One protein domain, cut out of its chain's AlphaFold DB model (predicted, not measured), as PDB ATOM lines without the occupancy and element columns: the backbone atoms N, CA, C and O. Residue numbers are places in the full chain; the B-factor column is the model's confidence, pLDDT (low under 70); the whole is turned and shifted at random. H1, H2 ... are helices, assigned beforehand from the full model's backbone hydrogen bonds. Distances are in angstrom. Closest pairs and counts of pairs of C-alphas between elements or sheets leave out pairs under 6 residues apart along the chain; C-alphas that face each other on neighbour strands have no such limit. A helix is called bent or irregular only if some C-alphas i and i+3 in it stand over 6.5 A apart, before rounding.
ATOM      1  N   LEU A   2     231.173 184.829 288.670       47.38
ATOM      2  CA  LEU A   2     232.408 185.406 288.116       47.38
ATOM      3  C   LEU A   2     232.057 186.232 286.873       47.38
ATOM      4  O   LEU A   2     231.261 185.767 286.059       47.38
ATOM      5  N   ASN A   3     232.629 187.430 286.772       66.25
ATOM      6  CA  ASN A   3     232.406 188.352 285.666       66.25
ATOM      7  C   ASN A   3     232.907 187.709 284.358       66.25
ATOM      8  O   ASN A   3     234.024 187.185 284.307       66.25
ATOM      9  N   GLU A   4     232.079 187.697 283.318       68.38
ATOM     10  CA  GLU A   4     232.400 187.062 282.034       68.38
ATOM     11  C   GLU A   4     233.643 187.716 281.386       68.38
ATOM     12  O   GLU A   4     234.505 187.017 280.841       68.38
ATOM     13  N   ALA A   5     233.831 189.016 281.629       64.25
ATOM     14  CA  ALA A   5     234.997 189.797 281.232       64.25
ATOM     15  C   ALA A   5     236.310 189.300 281.851       64.25
ATOM     16  O   ALA A   5     237.333 189.164 281.172       64.25
ATOM     17  N   GLU A   6     236.305 188.966 283.145       70.56
ATOM     18  CA  GLU A   6     237.498 188.452 283.834       70.56
ATOM     19  C   GLU A   6     237.902 187.079 283.289       70.56
ATOM     20  O   GLU A   6     239.093 186.788 283.115       70.56
ATOM     21  N   ARG A   7     236.905 186.248 282.960       74.56
ATOM     22  CA  ARG A   7     237.118 184.943 282.324       74.56
ATOM     23  C   ARG A   7     237.747 185.101 280.944       74.56
ATOM     24  O   ARG A   7     238.699 184.382 280.641       74.56
ATOM     25  N   ASN A   8     237.287 186.065 280.149       73.06
ATOM     26  CA  ASN A   8     237.844 186.357 278.829       73.06
ATOM     27  C   ASN A   8     239.281 186.883 278.893       73.06
ATOM     28  O   ASN A   8     240.140 186.417 278.146       73.06
ATOM     29  N   ALA A   9     239.590 187.787 279.825       75.31
ATOM     30  CA  ALA A   9     240.958 188.271 280.013       75.31
ATOM     31  C   ALA A   9     241.921 187.148 280.451       75.31
ATOM     32  O   ALA A   9     243.081 187.099 280.029       75.31
ATOM     33  N   GLY A  10     241.460 186.224 281.303       80.56
ATOM     34  CA  GLY A  10     242.195 185.003 281.649       80.56
ATOM     35  C   GLY A  10     242.416 184.093 280.439       80.56
ATOM     36  O   GLY A  10     243.549 183.695 280.166       80.56
ATOM     37  N   PHE A  11     241.354 183.838 279.678       80.44
ATOM     38  CA  PHE A  11     241.382 183.021 278.470       80.44
ATOM     39  C   PHE A  11     242.341 183.582 277.406       80.44
ATOM     40  O   PHE A  11     243.209 182.855 276.933       80.44
ATOM     41  N   ARG A  12     242.289 184.889 277.112       77.94
ATOM     42  CA  ARG A  12     243.211 185.550 276.170       77.94
ATOM     43  C   ARG A  12     244.672 185.331 276.554       77.94
ATOM     44  O   ARG A  12     245.497 185.012 275.702       77.94
ATOM     45  N   ARG A  13     245.008 185.485 277.839       82.19
ATOM     46  CA  ARG A  13     246.374 185.241 278.335       82.19
ATOM     47  C   ARG A  13     246.795 183.787 278.139       82.19
ATOM     48  O   ARG A  13     247.937 183.547 277.762       82.19
ATOM     49  N   GLN A  14     245.885 182.837 278.354       81.69
ATOM     50  CA  GLN A  14     246.150 181.412 278.146       81.69
ATOM     51  C   GLN A  14     246.349 181.065 276.666       81.69
ATOM     52  O   GLN A  14     247.273 180.322 276.359       81.69
ATOM     53  N   VAL A  15     245.551 181.637 275.757       79.69
ATOM     54  CA  VAL A  15     245.716 181.456 274.303       79.69
ATOM     55  C   VAL A  15     247.065 182.005 273.841       79.69
ATOM     56  O   VAL A  15     247.838 181.279 273.222       79.69
ATOM     57  N   LYS A  16     247.407 183.240 274.235       78.75
ATOM     58  CA  LYS A  16     248.711 183.851 273.927       78.75
ATOM     59  C   LYS A  16     249.881 183.038 274.461       78.75
ATOM     60  O   LYS A  16     250.861 182.821 273.756       78.75
ATOM     61  N   ALA A  17     249.780 182.571 275.704       82.38
ATOM     62  CA  ALA A  17     250.811 181.741 276.310       82.38
ATOM     63  C   ALA A  17     250.946 180.386 275.600       82.38
ATOM     64  O   ALA A  17     252.065 179.920 275.411       82.38
ATOM     65  N   ALA A  18     249.837 179.768 275.185       79.94
ATOM     66  CA  ALA A  18     249.865 178.504 274.458       79.94
ATOM     67  C   ALA A  18     250.547 178.660 273.088       79.94
ATOM     68  O   ALA A  18     251.443 177.877 272.768       79.94
ATOM     69  N   LEU A  19     250.209 179.728 272.353       75.44
ATOM     70  CA  LEU A  19     250.841 180.084 271.078       75.44
ATOM     71  C   LEU A  19     252.337 180.387 271.226       75.44
ATOM     72  O   LEU A  19     253.149 179.885 270.454       75.44
ATOM     73  N   ALA A  20     252.723 181.158 272.247       78.00
ATOM     74  CA  ALA A  20     254.123 181.506 272.499       78.00
ATOM     75  C   ALA A  20     254.955 180.329 273.047       78.00
ATOM     76  O   ALA A  20     256.160 180.246 272.813       78.00
ATOM     77  N   GLY A  21     254.328 179.421 273.798       68.94
ATOM     78  CA  GLY A  21     255.001 178.383 274.581       68.94
ATOM     79  C   GLY A  21     255.223 177.049 273.867       68.94
ATOM     80  O   GLY A  21     255.593 176.087 274.536       68.94
ATOM     81  N   LYS A  22     254.963 176.943 272.555       60.41
ATOM     82  CA  LYS A  22     254.897 175.658 271.821       60.41
ATOM     83  C   LYS A  22     253.936 174.640 272.455       60.41
ATOM     84  O   LYS A  22     254.086 173.436 272.245       60.41
ATOM     85  N   SER A  23     252.954 175.091 273.239       60.81
ATOM     86  CA  SER A  23     251.843 174.213 273.599       60.81
ATOM     87  C   SER A  23     251.078 174.011 272.301       60.81
ATOM     88  O   SER A  23     250.534 174.976 271.774       60.81
ATOM     89  N   GLY A  24     251.166 172.813 271.724       64.94
ATOM     90  CA  GLY A  24     250.662 172.533 270.381       64.94
ATOM     91  C   GLY A  24     249.186 172.919 270.185       64.94
ATOM     92  O   GLY A  24     248.485 173.226 271.160       64.94
ATOM     93  N   PRO A  25     248.696 172.888 268.934       67.62
ATOM     94  CA  PRO A  25     247.303 173.180 268.583       67.62
ATOM     95  C   PRO A  25     246.265 172.528 269.517       67.62
ATOM     96  O   PRO A  25     245.219 173.106 269.794       67.62
ATOM     97  N   GLU A  26     246.575 171.376 270.112       74.38
ATOM     98  CA  GLU A  26     245.717 170.647 271.047       74.38
ATOM     99  C   GLU A  26     245.428 171.401 272.356       74.38
ATOM    100  O   GLU A  26     244.335 171.285 272.917       74.38
ATOM    101  N   ALA A  27     246.392 172.158 272.887       79.06
ATOM    102  CA  ALA A  27     246.194 172.933 274.115       79.06
ATOM    103  C   ALA A  27     245.219 174.093 273.879       79.06
ATOM    104  O   ALA A  27     244.338 174.365 274.696       79.06
ATOM    105  N   ILE A  28     245.375 174.723 272.722       77.56
ATOM    106  CA  ILE A  28     244.559 175.809 272.194       77.56
ATOM    107  C   ILE A  28     243.122 175.300 271.962       77.56
ATOM    108  O   ILE A  28     242.178 175.887 272.496       77.56
ATOM    109  N   THR A  29     242.956 174.130 271.331       79.25
ATOM    110  CA  THR A  29     241.656 173.448 271.170       79.25
ATOM    111  C   THR A  29     240.973 173.173 272.504       79.25
ATOM    112  O   THR A  29     239.833 173.583 272.702       79.25
ATOM    113  N   LYS A  30     241.673 172.578 273.480       83.56
ATOM    114  CA  LYS A  30     241.092 172.292 274.808       83.56
ATOM    115  C   LYS A  30     240.634 173.548 275.551       83.56
ATOM    116  O   LYS A  30     239.664 173.495 276.312       83.56
ATOM    117  N   LEU A  31     241.349 174.663 275.389       82.38
ATOM    118  CA  LEU A  31     240.972 175.939 275.997       82.38
ATOM    119  C   LEU A  31     239.676 176.473 275.382       82.38
ATOM    120  O   LEU A  31     238.772 176.857 276.128       82.38
ATOM    121  N   VAL A  32     239.560 176.449 274.053       82.12
ATOM    122  CA  VAL A  32     238.334 176.871 273.363       82.12
ATOM    123  C   VAL A  32     237.170 175.937 273.631       82.12
ATOM    124  O   VAL A  32     236.086 176.418 273.954       82.12
ATOM    125  N   ASP A  33     237.389 174.623 273.623       84.62
ATOM    126  CA  ASP A  33     236.365 173.632 273.953       84.62
ATOM    127  C   ASP A  33     235.722 173.926 275.298       84.62
ATOM    128  O   ASP A  33     234.497 173.907 275.432       84.62
ATOM    129  N   ARG A  34     236.553 174.236 276.298       86.06
ATOM    130  CA  ARG A  34     236.097 174.605 277.634       86.06
ATOM    131  C   ARG A  34     235.311 175.911 277.617       86.06
ATOM    132  O   ARG A  34     234.309 176.011 278.323       86.06
ATOM    133  N   ARG A  35     235.750 176.901 276.834       84.31
ATOM    134  CA  ARG A  35     235.086 178.206 276.744       84.31
ATOM    135  C   ARG A  35     233.705 178.088 276.105       84.31
ATOM    136  O   ARG A  35     232.732 178.504 276.729       84.31
ATOM    137  N   LEU A  36     233.620 177.467 274.930       83.62
ATOM    138  CA  LEU A  36     232.368 177.244 274.202       83.62
ATOM    139  C   LEU A  36     231.417 176.348 274.999       83.62
ATOM    140  O   LEU A  36     230.245 176.669 275.157       83.62
ATOM    141  N   SER A  37     231.945 175.293 275.625       85.06
ATOM    142  CA  SER A  37     231.196 174.467 276.578       85.06
ATOM    143  C   SER A  37     230.598 175.272 277.731       85.06
ATOM    144  O   SER A  37     229.510 174.953 278.205       85.06
ATOM    145  N   GLY A  38     231.327 176.267 278.239       84.75
ATOM    146  CA  GLY A  38     230.853 177.148 279.302       84.75
ATOM    147  C   GLY A  38     229.723 178.061 278.833       84.75
ATOM    148  O   GLY A  38     228.739 178.207 279.553       84.75
ATOM    149  N   LEU A  39     229.845 178.620 277.623       83.50
ATOM    150  CA  LEU A  39     228.801 179.440 277.001       83.50
ATOM    151  C   LEU A  39     227.524 178.628 276.760       83.50
ATOM    152  O   LEU A  39     226.462 179.048 277.213       83.50
ATOM    153  N   ALA A  40     227.645 177.438 276.162       80.75
ATOM    154  CA  ALA A  40     226.517 176.564 275.840       80.75
ATOM    155  C   ALA A  40     225.812 175.978 277.080       80.75
ATOM    156  O   ALA A  40     224.610 175.736 277.059       80.75
ATOM    157  N   ARG A  41     226.540 175.726 278.181       84.12
ATOM    158  CA  ARG A  41     225.947 175.172 279.419       84.12
ATOM    159  C   ARG A  41     225.400 176.223 280.374       84.12
ATOM    160  O   ARG A  41     224.644 175.871 281.281       84.12
ATOM    161  N   ALA A  42     225.820 177.478 280.252       85.25
ATOM    162  CA  ALA A  42     225.310 178.530 281.116       85.25
ATOM    163  C   ALA A  42     223.823 178.766 280.808       85.25
ATOM    164  O   ALA A  42     223.441 178.845 279.651       85.25
ATOM    165  N   ARG A  43     222.995 178.852 281.857       82.06
ATOM    166  CA  ARG A  43     221.526 179.001 281.763       82.06
ATOM    167  C   ARG A  43     220.991 180.270 282.416       82.06
ATOM    168  O   ARG A  43     219.806 180.555 282.331       82.06
ATOM    169  N   SER A  44     221.838 181.003 283.134       85.44
ATOM    170  CA  SER A  44     221.411 182.226 283.804       85.44
ATOM    171  C   SER A  44     221.123 183.314 282.780       85.44
ATOM    172  O   SER A  44     221.954 183.546 281.890       85.44
ATOM    173  N   PHE A  45     219.989 183.982 282.971       86.44
ATOM    174  CA  PHE A  45     219.624 185.173 282.223       86.44
ATOM    175  C   PHE A  45     220.620 186.306 282.499       86.44
ATOM    176  O   PHE A  45     221.180 186.419 283.596       86.44
ATOM    177  N   ILE A  46     220.879 187.104 281.475       84.75
ATOM    178  CA  ILE A  46     221.769 188.253 281.495       84.75
ATOM    179  C   ILE A  46     220.888 189.483 281.636       84.75
ATOM    180  O   ILE A  46     220.121 189.821 280.741       84.75
ATOM    181  N   GLU A  47     221.016 190.143 282.781       84.88
ATOM    182  CA  GLU A  47     220.323 191.399 283.051       84.88
ATOM    183  C   GLU A  47     220.634 192.439 281.965       84.88
ATOM    184  O   GLU A  47     221.759 192.523 281.459       84.88
ATOM    185  N   TRP A  48     219.634 193.248 281.619       83.69
ATOM    186  CA  TRP A  48     219.711 194.235 280.537       83.69
ATOM    187  C   TRP A  48     220.882 195.223 280.703       83.69
ATOM    188  O   TRP A  48     221.505 195.621 279.719       83.69
ATOM    189  N   ASP A  49     221.237 195.577 281.944       84.00
ATOM    190  CA  ASP A  49     222.355 196.469 282.278       84.00
ATOM    191  C   ASP A  49     223.730 195.826 282.007       84.00
ATOM    192  O   ASP A  49     224.733 196.526 281.847       84.00
ATOM    193  N   LYS A  50     223.776 194.493 281.894       84.88
ATOM    194  CA  LYS A  50     224.970 193.686 281.602       84.88
ATOM    195  C   LYS A  50     225.024 193.177 280.167       84.88
ATOM    196  O   LYS A  50     226.092 192.739 279.745       84.88
ATOM    197  N   ALA A  51     223.931 193.260 279.407       85.50
ATOM    198  CA  ALA A  51     223.862 192.778 278.025       85.50
ATOM    199  C   ALA A  51     224.952 193.400 277.135       85.50
ATOM    200  O   ALA A  51     225.609 192.696 276.371       85.50
ATOM    201  N   ARG A  52     225.227 194.702 277.299       86.44
ATOM    202  CA  ARG A  52     226.321 195.378 276.583       86.44
ATOM    203  C   ARG A  52     227.691 194.800 276.933       86.44
ATOM    204  O   ARG A  52     228.445 194.463 276.032       86.44
ATOM    205  N   ALA A  53     228.004 194.691 278.224       86.25
ATOM    206  CA  ALA A  53     229.286 194.151 278.668       86.25
ATOM    207  C   ALA A  53     229.470 192.707 278.180       86.25
ATOM    208  O   ALA A  53     230.546 192.346 277.723       86.25
ATOM    209  N   PHE A  54     228.397 191.916 278.195       87.19
ATOM    210  CA  PHE A  54     228.391 190.564 277.654       87.19
ATOM    211  C   PHE A  54     228.641 190.523 276.137       87.19
ATOM    212  O   PHE A  54     229.441 189.712 275.679       87.19
ATOM    213  N   ALA A  55     228.012 191.401 275.352       89.81
ATOM    214  CA  ALA A  55     228.266 191.496 273.914       89.81
ATOM    215  C   ALA A  55     229.718 191.918 273.615       89.81
ATOM    216  O   ALA A  55     230.386 191.287 272.798       89.81
ATOM    217  N   ASP A  56     230.229 192.934 274.318       88.38
ATOM    218  CA  ASP A  56     231.621 193.392 274.203       88.38
ATOM    219  C   ASP A  56     232.606 192.265 274.570       88.38
ATOM    220  O   ASP A  56     233.643 192.082 273.927       88.38
ATOM    221  N   ASP A  57     232.249 191.452 275.562       85.88
ATOM    222  CA  ASP A  57     232.992 190.269 275.980       85.88
ATOM    223  C   ASP A  57     233.020 189.176 274.903       85.88
ATOM    224  O   ASP A  57     234.081 188.599 274.643       85.88
ATOM    225  N   LEU A  58     231.885 188.868 274.270       90.50
ATOM    226  CA  LEU A  58     231.831 187.890 273.180       90.50
ATOM    227  C   LEU A  58     232.604 188.376 271.952       90.50
ATOM    228  O   LEU A  58     233.392 187.613 271.400       90.50
ATOM    229  N   ARG A  59     232.456 189.651 271.583       91.19
ATOM    230  CA  ARG A  59     233.220 190.264 270.488       91.19
ATOM    231  C   ARG A  59     234.712 190.187 270.753       91.19
ATOM    232  O   ARG A  59     235.494 189.704 269.947       91.19
ATOM    233  N   SER A  60     235.117 190.569 271.956       86.50
ATOM    234  CA  SER A  60     236.509 190.470 272.349       86.50
ATOM    235  C   SER A  60     237.047 189.032 272.278       86.50
ATOM    236  O   SER A  60     238.262 188.863 272.100       86.50
ATOM    237  N   LEU A  61     236.207 188.024 272.520       85.94
ATOM    238  CA  LEU A  61     236.580 186.619 272.435       85.94
ATOM    239  C   LEU A  61     236.828 186.216 270.977       85.94
ATOM    240  O   LEU A  61     237.894 185.663 270.707       85.94
ATOM    241  N   THR A  62     235.900 186.520 270.067       90.19
ATOM    242  CA  THR A  62     236.037 186.213 268.634       90.19
ATOM    243  C   THR A  62     237.237 186.944 268.035       90.19
ATOM    244  O   THR A  62     238.141 186.282 267.531       90.19
ATOM    245  N   ASP A  63     237.372 188.254 268.272       88.75
ATOM    246  CA  ASP A  63     238.482 189.075 267.761       88.75
ATOM    247  C   ASP A  63     239.850 188.534 268.199       88.75
ATOM    248  O   ASP A  63     240.814 188.485 267.431       88.75
ATOM    249  N   THR A  64     239.960 188.120 269.469       83.12
ATOM    250  CA  THR A  64     241.200 187.541 270.004       83.12
ATOM    251  C   THR A  64     241.540 186.252 269.268       83.12
ATOM    252  O   THR A  64     242.695 186.030 268.927       83.12
ATOM    253  N   LEU A  65     240.566 185.376 269.044       79.81
ATOM    254  CA  LEU A  65     240.843 184.086 268.423       79.81
ATOM    255  C   LEU A  65     241.166 184.245 266.940       79.81
ATOM    256  O   LEU A  65     242.147 183.667 266.477       79.81
ATOM    257  N   THR A  66     240.423 185.092 266.234       87.38
ATOM    258  CA  THR A  66     240.659 185.406 264.825       87.38
ATOM    259  C   THR A  66     242.015 186.085 264.623       87.38
ATOM    260  O   THR A  66     242.765 185.698 263.729       87.38
ATOM    261  N   SER A  67     242.402 187.040 265.477       85.94
ATOM    262  CA  SER A  67     243.708 187.714 265.364       85.94
ATOM    263  C   SER A  67     244.893 186.811 265.716       85.94
ATOM    264  O   SER A  67     245.911 186.844 265.027       85.94
ATOM    265  N   GLU A  68     244.774 185.989 266.759       81.62
ATOM    266  CA  GLU A  68     245.882 185.160 267.237       81.62
ATOM    267  C   GLU A  68     246.051 183.867 266.417       81.62
ATOM    268  O   GLU A  68     247.179 183.425 266.198       81.62
ATOM    269  N   LEU A  69     244.958 183.263 265.926       81.19
ATOM    270  CA  LEU A  69     245.018 182.052 265.098       81.19
ATOM    271  C   LEU A  69     244.931 182.299 263.599       81.19
ATOM    272  O   LEU A  69     245.436 181.478 262.836       81.19
ATOM    273  N   GLY A  70     244.321 183.392 263.152       83.12
ATOM    274  CA  GLY A  70     243.973 183.573 261.742       83.12
ATOM    275  C   GLY A  70     245.162 183.595 260.781       83.12
ATOM    276  O   GLY A  70     244.970 183.414 259.580       83.12
ATOM    277  N   ALA A  71     246.382 183.825 261.276       82.38
ATOM    278  CA  ALA A  71     247.613 183.714 260.490       82.38
ATOM    279  C   ALA A  71     248.336 182.367 260.672       82.38
ATOM    280  O   ALA A  71     248.971 181.886 259.739       82.38
ATOM    281  N   ALA A  72     248.270 181.768 261.864       82.88
ATOM    282  CA  ALA A  72     249.044 180.573 262.207       82.88
ATOM    283  C   ALA A  72     248.302 179.258 261.912       82.88
ATOM    284  O   ALA A  72     248.936 178.258 261.587       82.88
ATOM    285  N   ALA A  73     246.978 179.253 262.059       86.62
ATOM    286  CA  ALA A  73     246.115 178.085 261.914       86.62
ATOM    287  C   ALA A  73     244.690 178.513 261.490       86.62
ATOM    288  O   ALA A  73     243.755 178.414 262.292       86.62
ATOM    289  N   PRO A  74     244.497 179.004 260.249       92.06
ATOM    290  CA  PRO A  74     243.206 179.525 259.789       92.06
ATOM    291  C   PRO A  74     242.086 178.475 259.834       92.06
ATOM    292  O   PRO A  74     240.977 178.802 260.245       92.06
ATOM    293  N   ALA A  75     242.371 177.205 259.526       92.44
ATOM    294  CA  ALA A  75     241.374 176.134 259.623       92.44
ATOM    295  C   ALA A  75     240.871 175.916 261.059       92.44
ATOM    296  O   ALA A  75     239.677 175.717 261.271       92.44
ATOM    297  N   LEU A  76     241.761 176.019 262.054       88.88
ATOM    298  CA  LEU A  76     241.378 175.913 263.463       88.88
ATOM    299  C   LEU A  76     240.530 177.113 263.904       88.88
ATOM    300  O   LEU A  76     239.573 176.944 264.655       88.88
ATOM    301  N   ALA A  77     240.862 178.315 263.426       92.00
ATOM    302  CA  ALA A  77     240.071 179.513 263.691       92.00
ATOM    303  C   ALA A  77     238.654 179.400 263.101       92.00
ATOM    304  O   ALA A  77     237.682 179.672 263.802       92.00
ATOM    305  N   VAL A  78     238.530 178.918 261.859       95.19
ATOM    306  CA  VAL A  78     237.235 178.657 261.212       95.19
ATOM    307  C   VAL A  78     236.417 177.628 261.995       95.19
ATOM    308  O   VAL A  78     235.266 177.901 262.325       95.19
ATOM    309  N   ASP A  79     237.008 176.493 262.385       92.69
ATOM    310  CA  ASP A  79     236.316 175.463 263.178       92.69
ATOM    311  C   ASP A  79     235.729 176.030 264.476       92.69
ATOM    312  O   ASP A  79     234.675 175.606 264.957       92.69
ATOM    313  N   TRP A  80     236.410 177.004 265.069       90.94
ATOM    314  CA  TRP A  80     235.955 177.650 266.287       90.94
ATOM    315  C   TRP A  80     234.870 178.679 266.060       90.94
ATOM    316  O   TRP A  80     233.928 178.711 266.850       90.94
ATOM    317  N   LEU A  81     234.988 179.497 265.015       95.06
ATOM    318  CA  LEU A  81     233.946 180.451 264.654       95.06
ATOM    319  C   LEU A  81     232.648 179.712 264.335       95.06
ATOM    320  O   LEU A  81     231.616 180.063 264.896       95.06
ATOM    321  N   LEU A  82     232.701 178.612 263.576       95.06
ATOM    322  CA  LEU A  82     231.526 177.776 263.306       95.06
ATOM    323  C   LEU A  82     230.884 177.252 264.595       95.06
ATOM    324  O   LEU A  82     229.671 177.343 264.777       95.06
ATOM    325  N   ARG A  83     231.692 176.756 265.536       92.12
ATOM    326  CA  ARG A  83     231.183 176.277 266.828       92.12
ATOM    327  C   ARG A  83     230.685 177.398 267.733       92.12
ATOM    328  O   ARG A  83     229.795 177.149 268.537       92.12
ATOM    329  N   PHE A  84     231.253 178.597 267.644       93.56
ATOM    330  CA  PHE A  84     230.737 179.780 268.326       93.56
ATOM    331  C   PHE A  84     229.377 180.169 267.747       93.56
ATOM    332  O   PHE A  84     228.424 180.295 268.511       93.56
ATOM    333  N   ILE A  85     229.260 180.254 266.418       94.69
ATOM    334  CA  ILE A  85     228.009 180.560 265.717       94.69
ATOM    335  C   ILE A  85     226.929 179.539 266.084       94.69
ATOM    336  O   ILE A  85     225.797 179.917 266.370       94.69
ATOM    337  N   ALA A  86     227.285 178.259 266.209       92.88
ATOM    338  CA  ALA A  86     226.370 177.209 266.657       92.88
ATOM    339  C   ALA A  86     225.774 177.431 268.066       92.88
ATOM    340  O   ALA A  86     224.757 176.828 268.388       92.88
ATOM    341  N   THR A  87     226.351 178.303 268.907       91.44
ATOM    342  CA  THR A  87     225.812 178.599 270.254       91.44
ATOM    343  C   THR A  87     224.686 179.637 270.279       91.44
ATOM    344  O   THR A  87     224.145 179.914 271.353       91.44
ATOM    345  N   HIS A  88     224.322 180.209 269.126       90.44
ATOM    346  CA  HIS A  88     223.394 181.339 269.029       90.44
ATOM    347  C   HIS A  88     222.059 181.123 269.740       90.44
ATOM    348  O   HIS A  88     221.685 181.965 270.551       90.44
ATOM    349  N   GLU A  89     221.381 179.993 269.517       88.44
ATOM    350  CA  GLU A  89     220.059 179.744 270.109       88.44
ATOM    351  C   GLU A  89     220.125 179.784 271.639       88.44
ATOM    352  O   GLU A  89     219.383 180.521 272.287       88.44
ATOM    353  N   GLN A  90     221.100 179.082 272.231       88.44
ATOM    354  CA  GLN A  90     221.249 179.038 273.688       88.44
ATOM    355  C   GLN A  90     221.671 180.387 274.277       88.44
ATOM    356  O   GLN A  90     221.381 180.677 275.439       88.44
ATOM    357  N   VAL A  91     222.399 181.208 273.519       89.19
ATOM    358  CA  VAL A  91     222.798 182.543 273.969       89.19
ATOM    359  C   VAL A  91     221.629 183.521 273.888       89.19
ATOM    360  O   VAL A  91     221.420 184.265 274.846       89.19
ATOM    361  N   PHE A  92     220.844 183.498 272.809       88.38
ATOM    362  CA  PHE A  92     219.692 184.387 272.625       88.38
ATOM    363  C   PHE A  92     218.560 184.100 273.610       88.38
ATOM    364  O   PHE A  92     217.919 185.031 274.081       88.38
ATOM    365  N   GLU A  93     218.386 182.853 274.048       88.38
ATOM    366  CA  GLU A  93     217.454 182.516 275.136       88.38
ATOM    367  C   GLU A  93     217.787 183.201 276.476       88.38
ATOM    368  O   GLU A  93     216.954 183.270 277.381       88.38
ATOM    369  N   ARG A  94     219.020 183.689 276.640       88.12
ATOM    370  CA  ARG A  94     219.536 184.200 277.916       88.12
ATOM    371  C   ARG A  94     219.707 185.704 277.956       88.12
ATOM    372  O   ARG A  94     220.091 186.210 279.007       88.12
ATOM    373  N   VAL A  95     219.492 186.407 276.857       85.06
ATOM    374  CA  VAL A  95     219.699 187.851 276.777       85.06
ATOM    375  C   VAL A  95     218.488 188.482 276.115       85.06
ATOM    376  O   VAL A  95     217.980 187.972 275.123       85.06
ATOM    377  N   ASP A  96     218.011 189.592 276.673       80.19
ATOM    378  CA  ASP A  96     217.062 190.436 275.952       80.19
ATOM    379  C   ASP A  96     217.804 191.092 274.782       80.19
ATOM    380  O   ASP A  96     218.521 192.084 274.940       80.19
ATOM    381  N   GLU A  97     217.656 190.480 273.610       72.31
ATOM    382  CA  GLU A  97     218.347 190.874 272.389       72.31
ATOM    383  C   GLU A  97     217.601 191.946 271.590       72.31
ATOM    384  O   GLU A  97     217.944 192.237 270.449       72.31
ATOM    385  N   SER A  98     216.629 192.627 272.202       78.19
ATOM    386  CA  SER A  98     215.912 193.747 271.574       78.19
ATOM    387  C   SER A  98     216.827 194.858 271.035       78.19
ATOM    388  O   SER A  98     216.404 195.651 270.195       78.19
ATOM    389  N   SER A  99     218.081 194.924 271.495       77.75
ATOM    390  CA  SER A  99     219.072 195.894 271.023       77.75
ATOM    391  C   SER A  99     219.933 195.463 269.828       77.75
ATOM    392  O   SER A  99     220.667 196.312 269.328       77.75
ATOM    393  N   GLY A 100     219.898 194.197 269.399       86.00
ATOM    394  CA  GLY A 100     220.697 193.679 268.273       86.00
ATOM    395  C   GLY A 100     222.212 193.540 268.523       86.00
ATOM    396  O   GLY A 100     222.947 193.061 267.664       86.00
ATOM    397  N   ARG A 101     222.707 193.904 269.714       88.81
ATOM    398  CA  ARG A 101     224.142 193.906 270.040       88.81
ATOM    399  C   ARG A 101     224.793 192.532 270.080       88.81
ATOM    400  O   ARG A 101     225.948 192.422 269.675       88.81
ATOM    401  N   VAL A 102     224.138 191.523 270.651       90.69
ATOM    402  CA  VAL A 102     224.688 190.163 270.673       90.69
ATOM    403  C   VAL A 102     224.554 189.556 269.282       90.69
ATOM    404  O   VAL A 102     225.495 188.910 268.828       90.69
ATOM    405  N   GLN A 103     223.457 189.828 268.573       91.50
ATOM    406  CA  GLN A 103     223.266 189.401 267.188       91.50
ATOM    407  C   GLN A 103     224.376 189.936 266.270       91.50
ATOM    408  O   GLN A 103     224.945 189.170 265.489       91.50
ATOM    409  N   ASP A 104     224.788 191.194 266.444       93.19
ATOM    410  CA  ASP A 104     225.918 191.792 265.723       93.19
ATOM    411  C   ASP A 104     227.245 191.048 265.948       93.19
ATOM    412  O   ASP A 104     228.122 191.066 265.085       93.19
ATOM    413  N   VAL A 105     227.439 190.409 267.108       94.75
ATOM    414  CA  VAL A 105     228.648 189.604 267.360       94.75
ATOM    415  C   VAL A 105     228.631 188.325 266.526       94.75
ATOM    416  O   VAL A 105     229.668 187.920 266.005       94.75
ATOM    417  N   TYR A 106     227.466 187.701 266.358       95.12
ATOM    418  CA  TYR A 106     227.326 186.523 265.502       95.12
ATOM    419  C   TYR A 106     227.527 186.870 264.029       95.12
ATOM    420  O   TYR A 106     228.284 186.176 263.355       95.12
ATOM    421  N   TYR A 107     226.948 187.973 263.546       95.38
ATOM    422  CA  TYR A 107     227.215 188.448 262.184       95.38
ATOM    423  C   TYR A 107     228.694 188.774 261.959       95.38
ATOM    424  O   TYR A 107     229.249 188.416 260.922       95.38
ATOM    425  N   GLN A 108     229.362 189.371 262.949       95.94
ATOM    426  CA  GLN A 108     230.804 189.595 262.887       95.94
ATOM    427  C   GLN A 108     231.587 188.273 262.796       95.94
ATOM    428  O   GLN A 108     232.479 188.153 261.963       95.94
ATOM    429  N   ALA A 109     231.236 187.258 263.591       96.31
ATOM    430  CA  ALA A 109     231.878 185.942 263.523       96.31
ATOM    431  C   ALA A 109     231.663 185.246 262.163       96.31
ATOM    432  O   ALA A 109     232.557 184.555 261.665       96.31
ATOM    433  N   ILE A 110     230.495 185.439 261.542       97.12
ATOM    434  CA  ILE A 110     230.202 184.961 260.185       97.12
ATOM    435  C   ILE A 110     231.106 185.665 259.166       97.12
ATOM    436  O   ILE A 110     231.753 184.995 258.362       97.12
ATOM    437  N   ALA A 111     231.214 186.995 259.239       96.56
ATOM    438  CA  ALA A 111     232.098 187.770 258.371       96.56
ATOM    439  C   ALA A 111     233.569 187.344 258.525       96.56
ATOM    440  O   ALA A 111     234.246 187.087 257.534       96.56
ATOM    441  N   GLU A 112     234.039 187.153 259.761       96.06
ATOM    442  CA  GLU A 112     235.392 186.658 260.045       96.06
ATOM    443  C   GLU A 112     235.639 185.251 259.490       96.06
ATOM    444  O   GLU A 112     236.749 184.938 259.061       96.06
ATOM    445  N   THR A 113     234.607 184.402 259.461       97.12
ATOM    446  CA  THR A 113     234.695 183.080 258.826       97.12
ATOM    447  C   THR A 113     234.941 183.225 257.322       97.12
ATOM    448  O   THR A 113     235.802 182.532 256.775       97.12
ATOM    449  N   GLY A 114     234.247 184.163 256.668       96.69
ATOM    450  CA  GLY A 114     234.486 184.533 255.271       96.69
ATOM    451  C   GLY A 114     235.893 185.087 255.038       96.69
ATOM    452  O   GLY A 114     236.594 184.607 254.155       96.69
ATOM    453  N   ASP A 115     236.367 186.004 255.885       95.94
ATOM    454  CA  ASP A 115     237.709 186.606 255.779       95.94
ATOM    455  C   ASP A 115     238.856 185.591 255.946       95.94
ATOM    456  O   ASP A 115     239.971 185.786 255.438       95.94
ATOM    457  N   LEU A 116     238.609 184.505 256.684       96.06
ATOM    458  CA  LEU A 116     239.564 183.417 256.877       96.06
ATOM    459  C   LEU A 116     239.509 182.364 255.767       96.06
ATOM    460  O   LEU A 116     240.536 181.732 255.510       96.06
ATOM    461  N   ALA A 117     238.370 182.185 255.092       96.62
ATOM    462  CA  ALA A 117     238.202 181.167 254.056       96.62
ATOM    463  C   ALA A 117     239.261 181.237 252.927       96.62
ATOM    464  O   ALA A 117     239.824 180.191 252.600       96.62
ATOM    465  N   PRO A 118     239.665 182.417 252.399       96.44
ATOM    466  CA  PRO A 118     240.745 182.530 251.410       96.44
ATOM    467  C   PRO A 118     242.122 182.056 251.889       96.44
ATOM    468  O   PRO A 118     243.027 181.881 251.076       96.44
ATOM    469  N   ARG A 119     242.325 181.924 253.206       95.69
ATOM    470  CA  ARG A 119     243.608 181.519 253.807       95.69
ATOM    471  C   ARG A 119     243.722 180.010 253.985       95.69
ATOM    472  O   ARG A 119     244.785 179.532 254.379       95.69
ATOM    473  N   LEU A 120     242.638 179.278 253.747       96.31
ATOM    474  CA  LEU A 120     242.622 177.827 253.815       96.31
ATOM    475  C   LEU A 120     243.388 177.237 252.632       96.31
ATOM    476  O   LEU A 120     243.351 177.745 251.511       96.31
ATOM    477  N   THR A 121     244.067 176.121 252.870       96.25
ATOM    478  CA  THR A 121     244.557 175.288 251.771       96.25
ATOM    479  C   THR A 121     243.370 174.726 250.977       96.25
ATOM    480  O   THR A 121     242.280 174.571 251.532       96.25
ATOM    481  N   PRO A 122     243.553 174.336 249.701       95.00
ATOM    482  CA  PRO A 122     242.472 173.737 248.918       95.00
ATOM    483  C   PRO A 122     241.827 172.527 249.602       95.00
ATOM    484  O   PRO A 122     240.613 172.387 249.555       95.00
ATOM    485  N   ALA A 123     242.622 171.695 250.284       96.06
ATOM    486  CA  ALA A 123     242.119 170.544 251.029       96.06
ATOM    487  C   ALA A 123     241.286 170.952 252.256       96.06
ATOM    488  O   ALA A 123     240.285 170.312 252.544       96.06
ATOM    489  N   GLU A 124     241.663 172.013 252.971       96.75
ATOM    490  CA  GLU A 124     240.878 172.516 254.108       96.75
ATOM    491  C   GLU A 124     239.576 173.183 253.649       96.75
ATOM    492  O   GLU A 124     238.530 172.949 254.254       96.75
ATOM    493  N   ALA A 125     239.625 173.973 252.571       97.19
ATOM    494  CA  ALA A 125     238.443 174.592 251.978       97.19
ATOM    495  C   ALA A 125     237.455 173.536 251.454       97.19
ATOM    496  O   ALA A 125     236.250 173.673 251.630       97.19
ATOM    497  N   ASP A 126     237.960 172.443 250.876       97.19
ATOM    498  CA  ASP A 126     237.145 171.335 250.368       97.19
ATOM    499  C   ASP A 126     236.280 170.661 251.450       97.19
ATOM    500  O   ASP A 126     235.183 170.193 251.153       97.19
ATOM    501  N   GLN A 127     236.750 170.671 252.704       97.12
ATOM    502  CA  GLN A 127     236.065 170.103 253.873       97.12
ATOM    503  C   GLN A 127     235.106 171.094 254.552       97.12
ATOM    504  O   GLN A 127     234.370 170.724 255.470       97.12
ATOM    505  N   LEU A 128     235.128 172.370 254.156       97.19
ATOM    506  CA  LEU A 128     234.379 173.421 254.839       97.19
ATOM    507  C   LEU A 128     232.849 173.242 254.756       97.19
ATOM    508  O   LEU A 128     232.206 173.426 255.790       97.19
ATOM    509  N   PRO A 129     232.249 172.825 253.620       97.62
ATOM    510  CA  PRO A 129     230.817 172.525 253.557       97.62
ATOM    511  C   PRO A 129     230.342 171.524 254.613       97.62
ATOM    512  O   PRO A 129     229.403 171.804 255.355       97.62
ATOM    513  N   GLU A 130     231.026 170.383 254.742       96.75
ATOM    514  CA  GLU A 130     230.665 169.343 255.711       96.75
ATOM    515  C   GLU A 130     230.772 169.865 257.147       96.75
ATOM    516  O   GLU A 130     229.888 169.628 257.974       96.75
ATOM    517  N   LYS A 131     231.820 170.644 257.439       96.50
ATOM    518  CA  LYS A 131     232.013 171.286 258.745       96.50
ATOM    519  C   LYS A 131     230.898 172.275 259.076       96.50
ATOM    520  O   LYS A 131     230.421 172.273 260.208       96.50
ATOM    521  N   ILE A 132     230.470 173.089 258.111       96.75
ATOM    522  CA  ILE A 132     229.361 174.042 258.271       96.75
ATOM    523  C   ILE A 132     228.066 173.293 258.580       96.75
ATOM    524  O   ILE A 132     227.426 173.574 259.595       96.75
ATOM    525  N   MET A 133     227.721 172.305 257.749       95.25
ATOM    526  CA  MET A 133     226.503 171.509 257.918       95.25
ATOM    527  C   MET A 133     226.504 170.753 259.252       95.25
ATOM    528  O   MET A 133     225.486 170.710 259.935       95.25
ATOM    529  N   THR A 134     227.653 170.216 259.668       94.56
ATOM    530  CA  THR A 134     227.797 169.501 260.945       94.56
ATOM    531  C   THR A 134     227.702 170.435 262.150       94.56
ATOM    532  O   THR A 134     227.098 170.077 263.159       94.56
ATOM    533  N   ALA A 135     228.322 171.617 262.085       92.69
ATOM    534  CA  ALA A 135     228.382 172.533 263.218       92.69
ATOM    535  C   ALA A 135     227.052 173.254 263.461       92.69
ATOM    536  O   ALA A 135     226.654 173.410 264.613       92.69
ATOM    537  N   LEU A 136     226.393 173.711 262.393       91.19
ATOM    538  CA  LEU A 136     225.172 174.513 262.489       91.19
ATOM    539  C   LEU A 136     223.899 173.677 262.376       91.19
ATOM    540  O   LEU A 136     222.894 174.043 262.979       91.19
ATOM    541  N   GLY A 137     223.945 172.565 261.635       87.00
ATOM    542  CA  GLY A 137     222.781 171.725 261.384       87.00
ATOM    543  C   GLY A 137     221.597 172.517 260.833       87.00
ATOM    544  O   GLY A 137     221.749 173.455 260.049       87.00
ATOM    545  N   GLU A 138     220.400 172.135 261.264       84.25
ATOM    546  CA  GLU A 138     219.186 172.911 261.039       84.25
ATOM    547  C   GLU A 138     219.169 174.124 261.992       84.25
ATOM    548  O   GLU A 138     218.962 173.957 263.191       84.25
ATOM    549  N   SER A 139     219.378 175.341 261.470       75.81
ATOM    550  CA  SER A 139     219.372 176.585 262.262       75.81
ATOM    551  C   SER A 139     218.129 177.431 261.994       75.81
ATOM    552  O   SER A 139     217.814 177.779 260.855       75.81
ATOM    553  N   THR A 140     217.459 177.844 263.070       72.62
ATOM    554  CA  THR A 140     216.247 178.676 263.008       72.62
ATOM    555  C   THR A 140     216.516 180.159 262.718       72.62
ATOM    556  O   THR A 140     215.597 180.881 262.336       72.62
ATOM    557  N   HIS A 141     217.765 180.621 262.852       80.19
ATOM    558  CA  HIS A 141     218.133 182.042 262.777       80.19
ATOM    559  C   HIS A 141     218.751 182.470 261.437       80.19
ATOM    560  O   HIS A 141     219.233 183.593 261.318       80.19
ATOM    561  N   GLY A 142     218.768 181.603 260.419       85.75
ATOM    562  CA  GLY A 142     219.297 181.963 259.092       85.75
ATOM    563  C   GLY A 142     220.816 181.856 258.948       85.75
ATOM    564  O   GLY A 142     221.327 181.954 257.837       85.75
ATOM    565  N   TYR A 143     221.556 181.604 260.032       92.19
ATOM    566  CA  TYR A 143     223.023 181.649 260.019       92.19
ATOM    567  C   TYR A 143     223.683 180.635 259.091       92.19
ATOM    568  O   TYR A 143     224.788 180.884 258.621       92.19
ATOM    569  N   LEU A 144     223.011 179.530 258.769       93.12
ATOM    570  CA  LEU A 144     223.516 178.590 257.775       93.12
ATOM    571  C   LEU A 144     223.624 179.235 256.379       93.12
ATOM    572  O   LEU A 144     224.640 179.065 255.703       93.12
ATOM    573  N   ALA A 145     222.614 180.009 255.965       94.00
ATOM    574  CA  ALA A 145     222.632 180.729 254.692       94.00
ATOM    575  C   ALA A 145     223.681 181.851 254.706       94.00
ATOM    576  O   ALA A 145     224.476 181.956 253.775       94.00
ATOM    577  N   GLU A 146     223.767 182.610 255.798       95.94
ATOM    578  CA  GLU A 146     224.742 183.700 255.957       95.94
ATOM    579  C   GLU A 146     226.198 183.202 255.916       95.94
ATOM    580  O   GLU A 146     227.038 183.762 255.209       95.94
ATOM    581  N   VAL A 147     226.505 182.100 256.612       97.25
ATOM    582  CA  VAL A 147     227.834 181.469 256.543       97.25
ATOM    583  C   VAL A 147     228.120 180.961 255.135       97.25
ATOM    584  O   VAL A 147     229.231 181.144 254.642       97.25
ATOM    585  N   THR A 148     227.128 180.371 254.461       97.50
ATOM    586  CA  THR A 148     227.279 179.924 253.068       97.50
ATOM    587  C   THR A 148     227.642 181.093 252.155       97.50
ATOM    588  O   THR A 148     228.588 180.978 251.379       97.50
ATOM    589  N   THR A 149     226.966 182.236 252.293       97.56
ATOM    590  CA  THR A 149     227.277 183.476 251.561       97.56
ATOM    591  C   THR A 149     228.698 183.954 251.813       97.56
ATOM    592  O   THR A 149     229.400 184.303 250.864       97.56
ATOM    593  N   ALA A 150     229.150 183.922 253.067       97.94
ATOM    594  CA  ALA A 150     230.489 184.365 253.433       97.94
ATOM    595  C   ALA A 150     231.603 183.473 252.855       97.94
ATOM    596  O   ALA A 150     232.664 183.982 252.496       97.94
ATOM    597  N   VAL A 151     231.393 182.153 252.757       98.12
ATOM    598  CA  VAL A 151     232.469 181.220 252.365       98.12
ATOM    599  C   VAL A 151     232.424 180.778 250.907       98.12
ATOM    600  O   VAL A 151     233.479 180.496 250.340       98.12
ATOM    601  N   ALA A 152     231.243 180.705 250.282       97.94
ATOM    602  CA  ALA A 152     231.072 180.110 248.954       97.94
ATOM    603  C   ALA A 152     231.996 180.704 247.869       97.94
ATOM    604  O   ALA A 152     232.549 179.916 247.099       97.94
ATOM    605  N   PRO A 153     232.258 182.029 247.813       97.12
ATOM    606  CA  PRO A 153     233.178 182.613 246.829       97.12
ATOM    607  C   PRO A 153     234.627 182.108 246.922       97.12
ATOM    608  O   PRO A 153     235.416 182.321 246.002       97.12
ATOM    609  N   HIS A 154     234.997 181.479 248.036       97.00
ATOM    610  CA  HIS A 154     236.361 181.047 248.339       97.00
ATOM    611  C   HIS A 154     236.545 179.530 248.238       97.00
ATOM    612  O   HIS A 154     237.658 179.032 248.414       97.00
ATOM    613  N   LEU A 155     235.472 178.790 247.948       97.69
ATOM    614  CA  LEU A 155     235.511 177.337 247.859       97.69
ATOM    615  C   LEU A 155     235.917 176.847 246.461       97.69
ATOM    616  O   LEU A 155     235.591 177.480 245.451       97.69
ATOM    617  N   PRO A 156     236.584 175.680 246.364       97.50
ATOM    618  CA  PRO A 156     236.819 175.019 245.086       97.50
ATOM    619  C   PRO A 156     235.507 174.723 244.344       97.50
ATOM    620  O   PRO A 156     234.517 174.312 244.949       97.50
TER     621      PRO A 156
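This is residues 2 to 156 of the 239 residues of an uncharacterized protein of Mameliella alba (UniProt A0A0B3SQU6). A flat slab of nearly aligned helices in two rows: H1, H3, H6 and H9 run one way side by side, and H2, H4 and H8 run back over them, with H4 in the middle. Short H5 and H7 lie toward opposite ends of the slab. The printed part has 155 residues with nine named helices, H1 to H9 in order, and no named strand; the class is all helix. It is compact, with a radius of gyration of the C-alphas of 15.2 A and spans of 45 by 39 by 21 A.

H1, residues 4 to 20, begins at C-alpha 4 (232.400, 187.062, 282.034) and is 24.4 A long. H2, residues 25 to 41, is 24.0 A long. H3, residues 48 to 69, is the longest at 32.1 A; it is irregular, with C-alphas 49 and 52 7.0 A apart. H4 is residues 74 to 85, 16.3 A long, and H5 is residues 88 to 92. H6, residues 101 to 119, is 28.2 A long and only just irregular: C-alphas 115 and 118 are 6.7 A apart. H7 is residues 122 to 126, and H8 is residues 128 to 136. H9, residues 143 to 154, is 17.7 A long and irregular, with C-alphas 150 and 153 7.3 A apart; it ends at C-alpha 154 (236.361, 181.047, 248.339).

H1, H2, H3, H4 and H6 form an up and down bundle, each running against the one before it. H4 is the hub, touching H2, H3, H6 and H8. H4 and H6 touch at a shallow tilt of 23 degrees, opposite ways; their closest C-alphas, Val 78 and Thr 113, are 5.6 A apart. H4 touches H8 at Arg 83 and Ala 135, C-alphas 5.9 A apart, the same way. H2 and H4 only just touch, with 3 pairs of C-alphas within 8 A; the closest are Leu 36 and Phe 84, 6.6 A. H3 touches H6 at Ala 55 and Val 102, C-alphas 5.0 A apart, and H1 at Asp 57 and Ala 5, 5.6 A. Residues 110 to 118 of H6 touch H9, closest at the C-alphas of Gly 114 and Ala 150, 4.4 A. H1 and H2, H3 and H4, and H8 and H9 are helical hairpins. H5 only just touches H2, with 3 pairs of C-alphas within 8 A; Ala 40 and Gln 90 are closest, 6.2 A. H7 and H4 are close but not clearly touching, at 6.6 A between the C-alphas of Ala 75 and Glu 124. Every O i to N i+4 pair is within hydrogen-bond range in H1, H2, H4, H5, H7 and H8; in H3 16 of 18 are, in H6 12 of 15 and in H9 6 of 8.

The C-alphas of Asp 49 and Pro 156, the two farthest apart, are 45.3 A apart. The printed part has no cut and no long link. Its mean pLDDT is 86.9; residues 2 to 5 and 21 to 25 are under 70.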